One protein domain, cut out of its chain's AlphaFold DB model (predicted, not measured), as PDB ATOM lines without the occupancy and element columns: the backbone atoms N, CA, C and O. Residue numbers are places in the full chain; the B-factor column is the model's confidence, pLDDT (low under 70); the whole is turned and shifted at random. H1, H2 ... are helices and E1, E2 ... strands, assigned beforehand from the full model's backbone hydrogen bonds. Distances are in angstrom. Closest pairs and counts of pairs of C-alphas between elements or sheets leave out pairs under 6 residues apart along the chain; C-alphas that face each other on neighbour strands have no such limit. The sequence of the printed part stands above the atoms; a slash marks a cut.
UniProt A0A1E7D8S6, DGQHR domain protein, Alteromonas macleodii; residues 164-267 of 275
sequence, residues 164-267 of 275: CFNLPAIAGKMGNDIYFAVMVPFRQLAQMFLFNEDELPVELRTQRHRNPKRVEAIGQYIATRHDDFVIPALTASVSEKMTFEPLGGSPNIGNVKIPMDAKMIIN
ATOM      1  N   CYS A 164     133.568 226.840 228.926       84.88
ATOM      2  CA  CYS A 164     133.816 226.249 227.611       84.88
ATOM      3  C   CYS A 164     132.709 226.594 226.615       84.88
ATOM      4  O   CYS A 164     131.520 226.542 226.944       84.88
ATOM      5  N   PHE A 165     133.088 226.829 225.360       87.56
ATOM      6  CA  PHE A 165     132.176 226.639 224.238       87.56
ATOM      7  C   PHE A 165     131.859 225.152 224.111       87.56
ATOM      8  O   PHE A 165     132.768 224.326 224.120       87.56
ATOM      9  N   ASN A 166     130.579 224.816 223.981       90.00
ATOM     10  CA  ASN A 166     130.115 223.445 223.809       90.00
ATOM     11  C   ASN A 166     129.468 223.311 222.430       90.00
ATOM     12  O   ASN A 166     128.398 223.878 222.201       90.00
ATOM     13  N   LEU A 167     130.133 222.611 221.512       91.31
ATOM     14  CA  LEU A 167     129.729 222.540 220.109       91.31
ATOM     15  C   LEU A 167     129.525 221.089 219.668       91.31
ATOM     16  O   LEU A 167     130.387 220.254 219.950       91.31
ATOM     17  N   PRO A 168     128.445 220.783 218.929       92.94
ATOM     18  CA  PRO A 168     128.293 219.479 218.303       92.94
ATOM     19  C   PRO A 168     129.400 219.287 217.263       92.94
ATOM     20  O   PRO A 168     129.628 220.147 216.406       92.94
ATOM     21  N   ALA A 169     130.091 218.158 217.358       95.00
ATOM     22  CA  ALA A 169     131.301 217.883 216.608       95.00
ATOM     23  C   ALA A 169     131.373 216.433 216.129       95.00
ATOM     24  O   ALA A 169     130.891 215.500 216.778       95.00
ATOM     25  N   ILE A 170     132.062 216.258 215.005       95.06
ATOM     26  CA  ILE A 170     132.546 214.962 214.542       95.06
ATOM     27  C   ILE A 170     134.048 214.909 214.819       95.06
ATOM     28  O   ILE A 170     134.799 215.750 214.327       95.06
ATOM     29  N   ALA A 171     134.480 213.932 215.611       93.06
ATOM     30  CA  ALA A 171     135.880 213.676 215.909       93.06
ATOM     31  C   ALA A 171     136.486 212.722 214.871       93.06
ATOM     32  O   ALA A 171     135.925 211.670 214.560       93.06
ATOM     33  N   GLY A 172     137.662 213.073 214.359       91.31
ATOM     34  CA  GLY A 172     138.457 212.241 213.464       91.31
ATOM     35  C   GLY A 172     139.908 212.197 213.923       91.31
ATOM     36  O   GLY A 172     140.465 213.211 214.330       91.31
ATOM     37  N   LYS A 173     140.539 211.024 213.857       88.75
ATOM     38  CA  LYS A 173     141.971 210.880 214.137       88.75
ATOM     39  C   LYS A 173     142.749 210.938 212.825       88.75
ATOM     40  O   LYS A 173     142.465 210.154 211.922       88.75
ATOM     41  N   MET A 174     143.735 211.825 212.727       81.88
ATOM     42  CA  MET A 174     144.665 211.880 211.596       81.88
ATOM     43  C   MET A 174     146.092 211.843 212.141       81.88
ATOM     44  O   MET A 174     146.498 212.713 212.907       81.88
ATOM     45  N   GLY A 175     146.848 210.799 211.791       85.50
ATOM     46  CA  GLY A 175     148.134 210.537 212.437       85.50
ATOM     47  C   GLY A 175     147.959 210.297 213.941       85.50
ATOM     48  O   GLY A 175     147.167 209.441 214.346       85.50
ATOM     49  N   ASN A 176     148.685 211.055 214.765       82.12
ATOM     50  CA  ASN A 176     148.585 210.986 216.227       82.12
ATOM     51  C   ASN A 176     147.617 212.008 216.840       82.12
ATOM     52  O   ASN A 176     147.332 211.899 218.032       82.12
ATOM     53  N   ASP A 177     147.061 212.919 216.040       82.75
ATOM     54  CA  ASP A 177     146.240 214.025 216.526       82.75
ATOM     55  C   ASP A 177     144.744 213.800 216.268       82.75
ATOM     56  O   ASP A 177     144.334 213.067 215.358       82.75
ATOM     57  N   ILE A 178     143.915 214.438 217.098       86.94
ATOM     58  CA  ILE A 178     142.454 214.429 216.982       86.94
ATOM     59  C   ILE A 178     142.006 215.769 216.410       86.94
ATOM     60  O   ILE A 178     142.359 216.830 216.920       86.94
ATOM     61  N   TYR A 179     141.183 215.698 215.374       90.56
ATOM     62  CA  TYR A 179     140.586 216.828 214.684       90.56
ATOM     63  C   TYR A 179     139.077 216.815 214.907       90.56
ATOM     64  O   TYR A 179     138.453 215.751 214.934       90.56
ATOM     65  N   PHE A 180     138.486 218.001 215.037       92.12
ATOM     66  CA  PHE A 180     137.047 218.171 215.208       92.12
ATOM     67  C   PHE A 180     136.474 218.950 214.029       92.12
ATOM     68  O   PHE A 180     136.934 220.048 213.721       92.12
ATOM     69  N   ALA A 181     135.452 218.394 213.386       92.25
ATOM     70  CA  ALA A 181     134.627 219.111 212.427       92.25
ATOM     71  C   ALA A 181     133.371 219.621 213.140       92.25
ATOM     72  O   ALA A 181     132.619 218.829 213.711       92.25
ATOM     73  N   VAL A 182     133.152 220.936 213.106       91.25
ATOM     74  CA  VAL A 182     132.023 221.617 213.751       91.25
ATOM     75  C   VAL A 182     131.307 222.522 212.756       91.25
ATOM     76  O   VAL A 182     131.932 223.118 211.881       91.25
ATOM     77  N   MET A 183     129.993 222.653 212.916       88.94
ATOM     78  CA  MET A 183     129.190 223.656 212.217       88.94
ATOM     79  C   MET A 183     128.836 224.747 213.222       88.94
ATOM     80  O   MET A 183     128.132 224.487 214.197       88.94
ATOM     81  N   VAL A 184     129.338 225.962 213.005       83.62
ATOM     82  CA  VAL A 184     129.165 227.083 213.939       83.62
ATOM     83  C   VAL A 184     128.490 228.249 213.213       83.62
ATOM     84  O   VAL A 184     128.966 228.650 212.149       83.62
ATOM     85  N   PRO A 185     127.403 228.831 213.759       82.69
ATOM     86  CA  PRO A 185     126.821 230.052 213.215       82.69
ATOM     87  C   PRO A 185     127.865 231.170 213.147       82.69
ATOM     88  O   PRO A 185     128.573 231.410 214.123       82.69
ATOM     89  N   PHE A 186     127.918 231.918 212.041       76.88
ATOM     90  CA  PHE A 186     128.936 232.957 211.823       76.88
ATOM     91  C   PHE A 186     129.044 233.968 212.978       76.88
ATOM     92  O   PHE A 186     130.137 234.378 213.351       76.88
ATOM     93  N   ARG A 187     127.916 234.329 213.607       74.25
ATOM     94  CA  ARG A 187     127.906 235.224 214.775       74.25
ATOM     95  C   ARG A 187     128.628 234.631 215.992       74.25
ATOM     96  O   ARG A 187     129.323 235.367 216.681       74.25
ATOM     97  N   GLN A 188     128.464 233.332 216.250       77.25
ATOM     98  CA  GLN A 188     129.177 232.632 217.326       77.25
ATOM     99  C   GLN A 188     130.650 232.449 216.965       77.25
ATOM    100  O   GLN A 188     131.515 232.670 217.802       77.25
ATOM    101  N   LEU A 189     130.933 232.130 215.700       78.81
ATOM    102  CA  LEU A 189     132.291 232.027 215.181       78.81
ATOM    103  C   LEU A 189     133.057 233.344 215.376       78.81
ATOM    104  O   LEU A 189     134.158 233.333 215.908       78.81
ATOM    105  N   ALA A 190     132.457 234.484 215.021       74.31
ATOM    106  CA  ALA A 190     133.057 235.798 215.235       74.31
ATOM    107  C   ALA A 190     133.393 236.039 216.715       74.31
ATOM    108  O   ALA A 190     134.475 236.528 217.011       74.31
ATOM    109  N   GLN A 191     132.514 235.638 217.641       72.44
ATOM    110  CA  GLN A 191     132.743 235.768 219.084       72.44
ATOM    111  C   GLN A 191     133.880 234.884 219.606       72.44
ATOM    112  O   GLN A 191     134.585 235.304 220.515       72.44
ATOM    113  N   MET A 192     134.098 233.711 219.010       74.31
ATOM    114  CA  MET A 192     135.241 232.842 219.327       74.31
ATOM    115  C   MET A 192     136.584 233.444 218.878       74.31
ATOM    116  O   MET A 192     137.631 233.039 219.372       74.31
ATOM    117  N   PHE A 193     136.560 234.414 217.955       66.00
ATOM    118  CA  PHE A 193     137.742 235.111 217.438       66.00
ATOM    119  C   PHE A 193     137.868 236.563 217.911       66.00
ATOM    120  O   PHE A 193     138.800 237.242 217.482       66.00
ATOM    121  N   LEU A 194     136.974 237.053 218.782       53.72
ATOM    122  CA  LEU A 194     137.086 238.374 219.416       53.72
ATOM    123  C   LEU A 194     138.183 238.353 220.494       53.72
ATOM    124  O   LEU A 194     137.936 238.593 221.669       53.72
ATOM    125  N   PHE A 195     139.407 238.066 220.072       53.75
ATOM    126  CA  PHE A 195     140.614 238.425 220.792       53.75
ATOM    127  C   PHE A 195     141.189 239.650 220.087       53.75
ATOM    128  O   PHE A 195     141.279 239.671 218.858       53.75
ATOM    129  N   ASN A 196     141.503 240.685 220.864       47.81
ATOM    130  CA  ASN A 196     141.984 241.978 220.387       47.81
ATOM    131  C   ASN A 196     143.084 241.788 219.324       47.81
ATOM    132  O   ASN A 196     144.152 241.247 219.613       47.81
ATOM    133  N   GLU A 197     142.847 242.235 218.085       46.00
ATOM    134  CA  GLU A 197     143.865 242.186 217.019       46.00
ATOM    135  C   GLU A 197     145.138 242.971 217.415       46.00
ATOM    136  O   GLU A 197     146.235 242.647 216.952       46.00
ATOM    137  N   ASP A 198     145.006 243.926 218.342       46.56
ATOM    138  CA  ASP A 198     146.089 244.721 218.928       46.56
ATOM    139  C   ASP A 198     146.965 243.966 219.953       46.56
ATOM    140  O   ASP A 198     147.999 244.493 220.366       46.56
ATOM    141  N   GLU A 199     146.631 242.719 220.308       49.69
ATOM    142  CA  GLU A 199     147.306 241.908 221.344       49.69
ATOM    143  C   GLU A 199     148.103 240.702 220.793       49.69
ATOM    144  O   GLU A 199     148.744 239.971 221.550       49.69
ATOM    145  N   LEU A 200     148.119 240.482 219.471       48.00
ATOM    146  CA  LEU A 200     148.976 239.470 218.825       48.00
ATOM    147  C   LEU A 200     150.408 240.015 218.616       48.00
ATOM    148  O   LEU A 200     150.530 241.146 218.142       48.00
ATOM    149  N   PRO A 201     151.486 239.250 218.886       48.31
ATOM    150  CA  PRO A 201     152.859 239.612 218.513       48.31
ATOM    151  C   PRO A 201     152.990 239.973 217.026       48.31
ATOM    152  O   PRO A 201     152.290 239.407 216.179       48.31
ATOM    153  N   VAL A 202     153.885 240.910 216.695       51.03
ATOM    154  CA  VAL A 202     154.068 241.439 215.329       51.03
ATOM    155  C   VAL A 202     154.360 240.319 214.316       51.03
ATOM    156  O   VAL A 202     153.860 240.374 213.188       51.03
ATOM    157  N   GLU A 203     155.058 239.244 214.704       46.03
ATOM    158  CA  GLU A 203     155.345 238.134 213.783       46.03
ATOM    159  C   GLU A 203     154.074 237.379 213.354       46.03
ATOM    160  O   GLU A 203     153.922 237.035 212.180       46.03
ATOM    161  N   LEU A 204     153.105 237.206 214.262       45.22
ATOM    162  CA  LEU A 204     151.814 236.561 213.975       45.22
ATOM    163  C   LEU A 204     150.843 237.485 213.218       45.22
ATOM    164  O   LEU A 204     149.911 237.003 212.570       45.22
ATOM    165  N   ARG A 205     151.074 238.808 213.240       48.28
ATOM    166  CA  ARG A 205     150.368 239.770 212.370       48.28
ATOM    167  C   ARG A 205     150.844 239.666 210.915       48.28
ATOM    168  O   ARG A 205     150.046 239.833 209.996       48.28
ATOM    169  N   THR A 206     152.121 239.345 210.699       33.72
ATOM    170  CA  THR A 206     152.786 239.410 209.383       33.72
ATOM    171  C   THR A 206     152.389 238.274 208.426       33.72
ATOM    172  O   THR A 206     152.325 238.494 207.214       33.72
ATOM    173  N   GLN A 207     152.008 237.092 208.935       42.06
ATOM    174  CA  GLN A 207     151.467 236.004 208.093       42.06
ATOM    175  C   GLN A 207     150.084 236.316 207.494       42.06
ATOM    176  O   GLN A 207     149.638 235.628 206.575       42.06
ATOM    177  N   ARG A 208     149.422 237.397 207.929       50.28
ATOM    178  CA  ARG A 208     148.196 237.918 207.312       50.28
ATOM    179  C   ARG A 208     148.506 239.056 206.346       50.28
ATOM    180  O   ARG A 208     147.949 240.147 206.470       50.28
ATOM    181  N   HIS A 209     149.280 238.795 205.296       47.53
ATOM    182  CA  HIS A 209     148.998 239.515 204.054       47.53
ATOM    183  C   HIS A 209     147.599 239.074 203.602       47.53
ATOM    184  O   HIS A 209     147.442 238.119 202.841       47.53
ATOM    185  N   ARG A 210     146.554 239.720 204.156       50.88
ATOM    186  CA  ARG A 210     145.176 239.608 203.675       50.88
ATOM    187  C   ARG A 210     145.280 239.782 202.174       50.88
ATOM    188  O   ARG A 210     145.780 240.804 201.727       50.88
ATOM    189  N   ASN A 211     144.845 238.799 201.399       55.81
ATOM    190  CA  ASN A 211     144.623 239.018 199.983       55.81
ATOM    191  C   ASN A 211     143.290 239.777 199.884       55.81
ATOM    192  O   ASN A 211     142.242 239.127 199.979       55.81
ATOM    193  N   PRO A 212     143.277 241.122 199.761       59.12
ATOM    194  CA  PRO A 212     142.035 241.890 199.776       59.12
ATOM    195  C   PRO A 212     141.082 241.423 198.673       59.12
ATOM    196  O   PRO A 212     139.878 241.363 198.900       59.12
ATOM    197  N   LYS A 213     141.625 240.953 197.538       63.97
ATOM    198  CA  LYS A 213     140.838 240.401 196.430       63.97
ATOM    199  C   LYS A 213     140.067 239.139 196.824       63.97
ATOM    200  O   LYS A 213     138.960 238.938 196.345       63.97
ATOM    201  N   ARG A 214     140.619 238.288 197.703       66.44
ATOM    202  CA  ARG A 214     139.935 237.065 198.176       66.44
ATOM    203  C   ARG A 214     138.787 237.407 199.123       66.44
ATOM    204  O   ARG A 214     137.712 236.831 198.996       66.44
ATOM    205  N   VAL A 215     139.004 238.348 200.042       68.56
ATOM    206  CA  VAL A 215     137.959 238.816 200.972       68.56
ATOM    207  C   VAL A 215     136.817 239.475 200.203       68.56
ATOM    208  O   VAL A 215     135.655 239.171 200.452       68.56
ATOM    209  N   GLU A 216     137.149 240.321 199.229       68.62
ATOM    210  CA  GLU A 216     136.168 240.979 198.369       68.62
ATOM    211  C   GLU A 216     135.382 239.968 197.522       68.62
ATOM    212  O   GLU A 216     134.158 240.035 197.486       68.62
ATOM    213  N   ALA A 217     136.050 238.972 196.929       71.38
ATOM    214  CA  ALA A 217     135.392 237.922 196.154       71.38
ATOM    215  C   ALA A 217     134.438 237.058 196.998       71.38
ATOM    216  O   ALA A 217     133.330 236.762 196.554       71.38
ATOM    217  N   ILE A 218     134.825 236.679 198.224       71.12
ATOM    218  CA  ILE A 218     133.944 235.938 199.144       71.12
ATOM    219  C   ILE A 218     132.765 236.818 199.578       71.12
ATOM    220  O   ILE A 218     131.626 236.354 199.591       71.12
ATOM    221  N   GLY A 219     133.013 238.095 199.883       74.94
ATOM    222  CA  GLY A 219     131.962 239.050 200.229       74.94
ATOM    223  C   GLY A 219     130.947 239.229 199.099       74.94
ATOM    224  O   GLY A 219     129.744 239.144 199.332       74.94
ATOM    225  N   GLN A 220     131.424 239.391 197.861       77.25
ATOM    226  CA  GLN A 220     130.579 239.456 196.669       77.25
ATOM    227  C   GLN A 220     129.813 238.150 196.438       77.25
ATOM    228  O   GLN A 220     128.632 238.192 196.105       77.25
ATOM    229  N   TYR A 221     130.441 236.992 196.651       77.00
ATOM    230  CA  TYR A 221     129.794 235.687 196.514       77.00
ATOM    231  C   TYR A 221     128.606 235.521 197.472       77.00
ATOM    232  O   TYR A 221     127.519 235.142 197.045       77.00
ATOM    233  N   ILE A 222     128.785 235.877 198.747       78.62
ATOM    234  CA  ILE A 222     127.716 235.821 199.758       78.62
ATOM    235  C   ILE A 222     126.627 236.863 199.454       78.62
ATOM    236  O   ILE A 222     125.438 236.577 199.573       78.62
ATOM    237  N   ALA A 223     127.016 238.069 199.026       79.44
ATOM    238  CA  ALA A 223     126.074 239.137 198.695       79.44
ATOM    239  C   ALA A 223     125.262 238.862 197.419       79.44
ATOM    240  O   ALA A 223     124.154 239.356 197.278       79.44
ATOM    241  N   THR A 224     125.797 238.086 196.477       80.94
ATOM    242  CA  THR A 224     125.084 237.721 195.241       80.94
ATOM    243  C   THR A 224     124.252 236.448 195.384       80.94
ATOM    244  O   THR A 224     123.399 236.188 194.535       80.94
ATOM    245  N   ARG A 225     124.459 235.664 196.452       76.88
ATOM    246  CA  ARG A 225     123.745 234.410 196.729       76.88
ATOM    247  C   ARG A 225     123.294 234.337 198.184       76.88
ATOM    248  O   ARG A 225     123.834 233.569 198.965       76.88
ATOM    249  N   HIS A 226     122.291 235.135 198.539       66.56
ATOM    250  CA  HIS A 226     121.801 235.222 199.919       66.56
ATOM    251  C   HIS A 226     121.194 233.916 200.460       66.56
ATOM    252  O   HIS A 226     121.358 233.636 201.645       66.56
ATOM    253  N   ASP A 227     120.552 233.117 199.599       74.19
ATOM    254  CA  ASP A 227     119.793 231.927 200.015       74.19
ATOM    255  C   ASP A 227     120.525 230.594 199.759       74.19
ATOM    256  O   ASP A 227     120.115 229.563 200.287       74.19
ATOM    257  N   ASP A 228     121.602 230.597 198.962       73.88
ATOM    258  CA  ASP A 228     122.326 229.377 198.573       73.88
ATOM    259  C   ASP A 228     123.819 229.654 198.340       73.88
ATOM    260  O   ASP A 228     124.287 229.902 197.222       73.88
ATOM    261  N   PHE A 229     124.583 229.652 199.431       71.38
ATOM    262  CA  PHE A 229     126.031 229.789 199.388       71.38
ATOM    263  C   PHE A 229     126.705 228.740 200.272       71.38
ATOM    264  O   PHE A 229     126.269 228.436 201.380       71.38
ATOM    265  N   VAL A 230     127.825 228.213 199.782       71.12
ATOM    266  CA  VAL A 230     128.715 227.317 200.526       71.12
ATOM    267  C   VAL A 230     130.064 228.005 200.641       71.12
ATOM    268  O   VAL A 230     130.636 228.431 199.637       71.12
ATOM    269  N   ILE A 231     130.561 228.130 201.869       69.06
ATOM    270  CA  ILE A 231     131.903 228.637 202.162       69.06
ATOM    271  C   ILE A 231     132.795 227.422 202.446       69.06
ATOM    272  O   ILE A 231     132.337 226.494 203.119       69.06
ATOM    273  N   PRO A 232     134.043 227.384 201.943       69.19
ATOM    274  CA  PRO A 232     134.984 226.338 202.324       69.19
ATOM    275  C   PRO A 232     135.165 226.291 203.846       69.19
ATOM    276  O   PRO A 232     135.117 227.318 204.527       69.19
ATOM    277  N   ALA A 233     135.383 225.085 204.372       73.75
ATOM    278  CA  ALA A 233     135.636 224.896 205.792       73.75
ATOM    279  C   ALA A 233     136.890 225.673 206.219       73.75
ATOM    280  O   ALA A 233     137.932 225.607 205.565       73.75
ATOM    281  N   LEU A 234     136.781 226.393 207.335       77.75
ATOM    282  CA  LEU A 234     137.912 227.059 207.966       77.75
ATOM    283  C   LEU A 234     138.632 226.063 208.869       77.75
ATOM    284  O   LEU A 234     138.002 225.364 209.663       77.75
ATOM    285  N   THR A 235     139.955 226.024 208.773       81.94
ATOM    286  CA  THR A 235     140.796 225.284 209.712       81.94
ATOM    287  C   THR A 235     141.305 226.240 210.779       81.94
ATOM    288  O   THR A 235     141.709 227.362 210.475       81.94
ATOM    289  N   ALA A 236     141.282 225.807 212.037       82.12
ATOM    290  CA  ALA A 236     141.840 226.577 213.137       82.12
ATOM    291  C   ALA A 236     142.605 225.673 214.105       82.12
ATOM    292  O   ALA A 236     142.194 224.544 214.369       82.12
ATOM    293  N   SER A 237     143.709 226.191 214.635       83.62
ATOM    294  CA  SER A 237     144.436 225.608 215.761       83.62
ATOM    295  C   SER A 237     143.958 226.240 217.064       83.62
ATOM    296  O   SER A 237     143.698 227.441 217.107       83.62
ATOM    297  N   VAL A 238     143.874 225.439 218.123       84.81
ATOM    298  CA  VAL A 238     143.478 225.868 219.472       84.81
ATOM    299  C   VAL A 238     144.672 225.664 220.404       84.81
ATOM    300  O   VAL A 238     145.273 224.591 220.373       84.81
ATOM    301  N   SER A 239     145.044 226.678 221.192       81.25
ATOM    302  CA  SER A 239     146.218 226.607 222.081       81.25
ATOM    303  C   SER A 239     146.034 225.657 223.260       81.25
ATOM    304  O   SER A 239     147.004 225.064 223.722       81.25
ATOM    305  N   GLU A 240     144.794 225.505 223.725       82.44
ATOM    306  CA  GLU A 240     144.461 224.717 224.908       82.44
ATOM    307  C   GLU A 240     143.887 223.347 224.558       82.44
ATOM    308  O   GLU A 240     143.310 223.114 223.490       82.44
ATOM    309  N   LYS A 241     144.003 222.423 225.513       85.19
ATOM    310  CA  LYS A 241     143.478 221.068 225.371       85.19
ATOM    311  C   LYS A 241     141.948 221.077 225.328       85.19
ATOM    312  O   LYS A 241     141.283 221.356 226.322       85.19
ATOM    313  N   MET A 242     141.396 220.670 224.190       90.06
ATOM    314  CA  MET A 242     139.963 220.419 224.035       90.06
ATOM    315  C   MET A 242     139.565 219.090 224.687       90.06
ATOM    316  O   MET A 242     140.340 218.130 224.711       90.06
ATOM    317  N   THR A 243     138.329 219.012 225.183       90.81
ATOM    318  CA  THR A 243     137.730 217.748 225.641       90.81
ATOM    319  C   THR A 243     136.567 217.366 224.739       90.81
ATOM    320  O   THR A 243     135.915 218.230 224.161       90.81
ATOM    321  N   PHE A 244     136.334 216.067 224.571       92.62
ATOM    322  CA  PHE A 244     135.289 215.550 223.695       92.62
ATOM    323  C   PHE A 244     134.408 214.565 224.454       92.62
ATOM    324  O   PHE A 244     134.911 213.643 225.095       92.62
ATOM    325  N   GLU A 245     133.099 214.770 224.366       92.69
ATOM    326  CA  GLU A 245     132.074 213.945 224.997       92.69
ATOM    327  C   GLU A 245     131.242 213.258 223.909       92.69
ATOM    328  O   GLU A 245     130.406 213.916 223.283       92.69
ATOM    329  N   PRO A 246     131.456 211.954 223.653       91.81
ATOM    330  CA  PRO A 246     130.668 211.209 222.679       91.81
ATOM    331  C   PRO A 246     129.171 211.220 223.019       91.81
ATOM    332  O   PRO A 246     128.778 211.083 224.178       91.81
ATOM    333  N   LEU A 247     128.330 211.346 221.994       90.44
ATOM    334  CA  LEU A 247     126.875 211.292 222.081       90.44
ATOM    335  C   LEU A 247     126.378 209.946 221.544       90.44
ATOM    336  O   LEU A 247     126.566 209.604 220.376       90.44
ATOM    337  N   GLY A 248     125.681 209.196 222.398       75.81
ATOM    338  CA  GLY A 248     125.151 207.879 222.047       75.81
ATOM    339  C   GLY A 248     126.250 206.842 221.779       75.81
ATOM    340  O   GLY A 248     127.422 207.048 222.074       75.81
ATOM    341  N   GLY A 249     125.879 205.694 221.210       79.75
ATOM    342  CA  GLY A 249     126.802 204.576 220.953       79.75
ATOM    343  C   GLY A 249     127.848 204.810 219.849       79.75
ATOM    344  O   GLY A 249     128.456 203.847 219.395       79.75
ATOM    345  N   SER A 250     128.035 206.048 219.378       86.19
ATOM    346  CA  SER A 250     128.993 206.403 218.325       86.19
ATOM    347  C   SER A 250     130.172 207.184 218.916       86.19
ATOM    348  O   SER A 250     129.995 208.337 219.293       86.19
ATOM    349  N   PRO A 251     131.393 206.621 218.959       86.50
ATOM    350  CA  PRO A 251     132.528 207.258 219.633       86.50
ATOM    351  C   PRO A 251     133.055 208.517 218.929       86.50
ATOM    352  O   PRO A 251     133.801 209.277 219.533       86.50
ATOM    353  N   ASN A 252     132.678 208.739 217.666       91.00
ATOM    354  CA  ASN A 252     133.184 209.833 216.834       91.00
ATOM    355  C   ASN A 252     132.192 210.994 216.689       91.00
ATOM    356  O   ASN A 252     132.516 211.988 216.053       91.00
ATOM    357  N   ILE A 253     130.979 210.877 217.231       93.19
ATOM    358  CA  ILE A 253     129.956 211.928 217.181       93.19
ATOM    359  C   ILE A 253     129.702 212.352 218.616       93.19
ATOM    360  O   ILE A 253     129.495 211.500 219.473       93.19
ATOM    361  N   GLY A 254     129.751 213.646 218.899       94.00
ATOM    362  CA  GLY A 254     129.703 214.121 220.272       94.00
ATOM    363  C   GLY A 254     129.721 215.629 220.371       94.00
ATOM    364  O   GLY A 254     129.478 216.330 219.392       94.00
ATOM    365  N   ASN A 255     130.035 216.121 221.560       93.56
ATOM    366  CA  ASN A 255     130.275 217.531 221.793       93.56
ATOM    367  C   ASN A 255     131.755 217.772 222.081       93.56
ATOM    368  O   ASN A 255     132.344 217.100 222.927       93.56
ATOM    369  N   VAL A 256     132.347 218.751 221.401       93.44
ATOM    370  CA  VAL A 256     133.664 219.278 221.757       93.44
ATOM    371  C   VAL A 256     133.491 220.458 222.705       93.44
ATOM    372  O   VAL A 256     132.682 221.358 222.466       93.44
ATOM    373  N   LYS A 257     134.267 220.449 223.785       91.62
ATOM    374  CA  LYS A 257     134.388 221.547 224.735       91.62
ATOM    375  C   LYS A 257     135.704 222.265 224.486       91.62
ATOM    376  O   LYS A 257     136.778 221.684 224.672       91.62
ATOM    377  N   ILE A 258     135.595 223.517 224.063       89.38
ATOM    378  CA  ILE A 258     136.723 224.403 223.775       89.38
ATOM    379  C   ILE A 258     136.786 225.441 224.899       89.38
ATOM    380  O   ILE A 258     135.798 226.160 225.073       89.38
ATOM    381  N   PRO A 259     137.882 225.523 225.672       86.56
ATOM    382  CA  PRO A 259     138.024 226.543 226.711       86.56
ATOM    383  C   PRO A 259     137.886 227.954 226.121       86.56
ATOM    384  O   PRO A 259     138.419 228.227 225.047       86.56
ATOM    385  N   MET A 260     137.137 228.843 226.777       84.31
ATOM    386  CA  MET A 260     136.917 230.210 226.278       84.31
ATOM    387  C   MET A 260     138.160 231.099 226.390       84.31
ATOM    388  O   MET A 260     138.275 232.078 225.661       84.31
ATOM    389  N   ASP A 261     139.088 230.759 227.279       77.38
ATOM    390  CA  ASP A 261     140.413 231.369 227.408       77.38
ATOM    391  C   ASP A 261     141.422 230.841 226.370       77.38
ATOM    392  O   ASP A 261     142.549 231.340 226.297       77.38
ATOM    393  N   ALA A 262     141.032 229.866 225.538       80.38
ATOM    394  CA  ALA A 262     141.904 229.305 224.519       80.38
ATOM    395  C   ALA A 262     142.127 230.256 223.343       80.38
ATOM    396  O   ALA A 262     141.192 230.821 222.773       80.38
ATOM    397  N   LYS A 263     143.381 230.357 222.892       75.81
ATOM    398  CA  LYS A 263     143.723 231.114 221.685       75.81
ATOM    399  C   LYS A 263     143.400 230.277 220.455       75.81
ATOM    400  O   LYS A 263     143.935 229.181 220.290       75.81
ATOM    401  N   MET A 264     142.557 230.815 219.576       78.62
ATOM    402  CA  MET A 264     142.198 230.190 218.304       78.62
ATOM    403  C   MET A 264     142.872 230.920 217.136       78.62
ATOM    404  O   MET A 264     142.688 232.122 216.952       78.62
ATOM    405  N   ILE A 265     143.640 230.193 216.326       73.94
ATOM    406  CA  ILE A 265     144.358 230.728 215.160       73.94
ATOM    407  C   ILE A 265     143.779 230.092 213.898       73.94
ATOM    408  O   ILE A 265     143.846 228.877 213.745       73.94
ATOM    409  N   ILE A 266     143.210 230.898 212.996       74.94
ATOM    410  CA  ILE A 266     142.712 230.432 211.692       74.94
ATOM    411  C   ILE A 266     143.899 230.189 210.754       74.94
ATOM    412  O   ILE A 266     144.672 231.107 210.492       74.94
ATOM    413  N   ASN A 267     143.981 228.983 210.196       66.62
ATOM    414  CA  ASN A 267     145.060 228.521 209.321       66.62
ATOM    415  C   ASN A 267     144.645 228.450 207.836       66.62
ATOM    416  O   ASN A 267     145.315 227.785 207.049       66.62
TER     417      ASN A 267
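Overview. This is residues 164 to 267 of the 275 residues of the protein "DGQHR domain protein" of Alteromonas macleodii (UniProt A0A1E7D8S6). A strongly twisted sheet of four antiparallel strands, E2, E1, E5 and E4, makes one end of the model, and the small strand pair E3 and E6 lies nearer the middle with H1 close by. From H1 a wide, loose loop swings out through H2 and H3 and comes back to E3; neither H2 nor H3 touches another helix, and residues 198 to 203, 208 to 217 and 223 to 228 stick out free. The 104 printed residues hold three named helices and six named strands in the order E1 E2 H1 H2 H3 E3 E4 E5 E6, a mixed class of helices and strands. The whole is loose, with a radius of gyration of the C-alphas of 16.0 A and spans of 45 by 38 by 26 A.

Along the chain. E1, residues 164 to 174, begins with C-alpha 164 at (133.816, 226.249, 227.611), measures 24.1 A and bends by 84 degrees at residue 168. E2, residues 177 to 182, measures 16.4 A. H1 is residues 186 to 192, and H2 is residues 202 to 206. H3, residues 212 to 224, measures 18.0 A and begins with C-alpha 212 at (142.035, 241.890, 199.776). E3 is residues 236 to 238, E4 is residues 243 to 246, and E5, residues 253 to 259, measures 19.2 A. E6, residues 264 to 266, ends with C-alpha 266 at (142.712, 230.432, 211.692).

Arrangement. E1 and E2 form a hairpin, antiparallel at 127 degrees, with N 172 and O 179 at 2.9 A. On the other side of E1 is E5, antiparallel at 121 degrees, with N 167 and O 256 at 3.0 A. E4 and E5 form a second hairpin, antiparallel at 160 degrees, with N 245 and O 255 at 2.8 A. E2 and E4 are the edge strands, and from edge to edge the strands' lines turn by 113 degrees. E3 and E6 are antiparallel at 161 degrees, with N 237 and O 265 at 2.8 A. The closest C-alphas of H1 and E6, those of Met 192 and Met 264, are 7.5 A apart. H1, H2 and H3 are not on the four-stranded sheet. H1 and H2 are apart, and so are H2 and H3. In H1, H2 and H3 every O i to N i+4 pair is within hydrogen-bond range.

Size, cuts and confidence. The two C-alphas farthest apart, those of Val 202 and Gly 249, are 46.2 A apart. The printed part has no cut. The link from H3 to E3, with 11 residues, is long. The mean pLDDT of the printed part is 75.7, and 28 residues are under 70: residues 193 to 216, 226, 231 to 232 and 267.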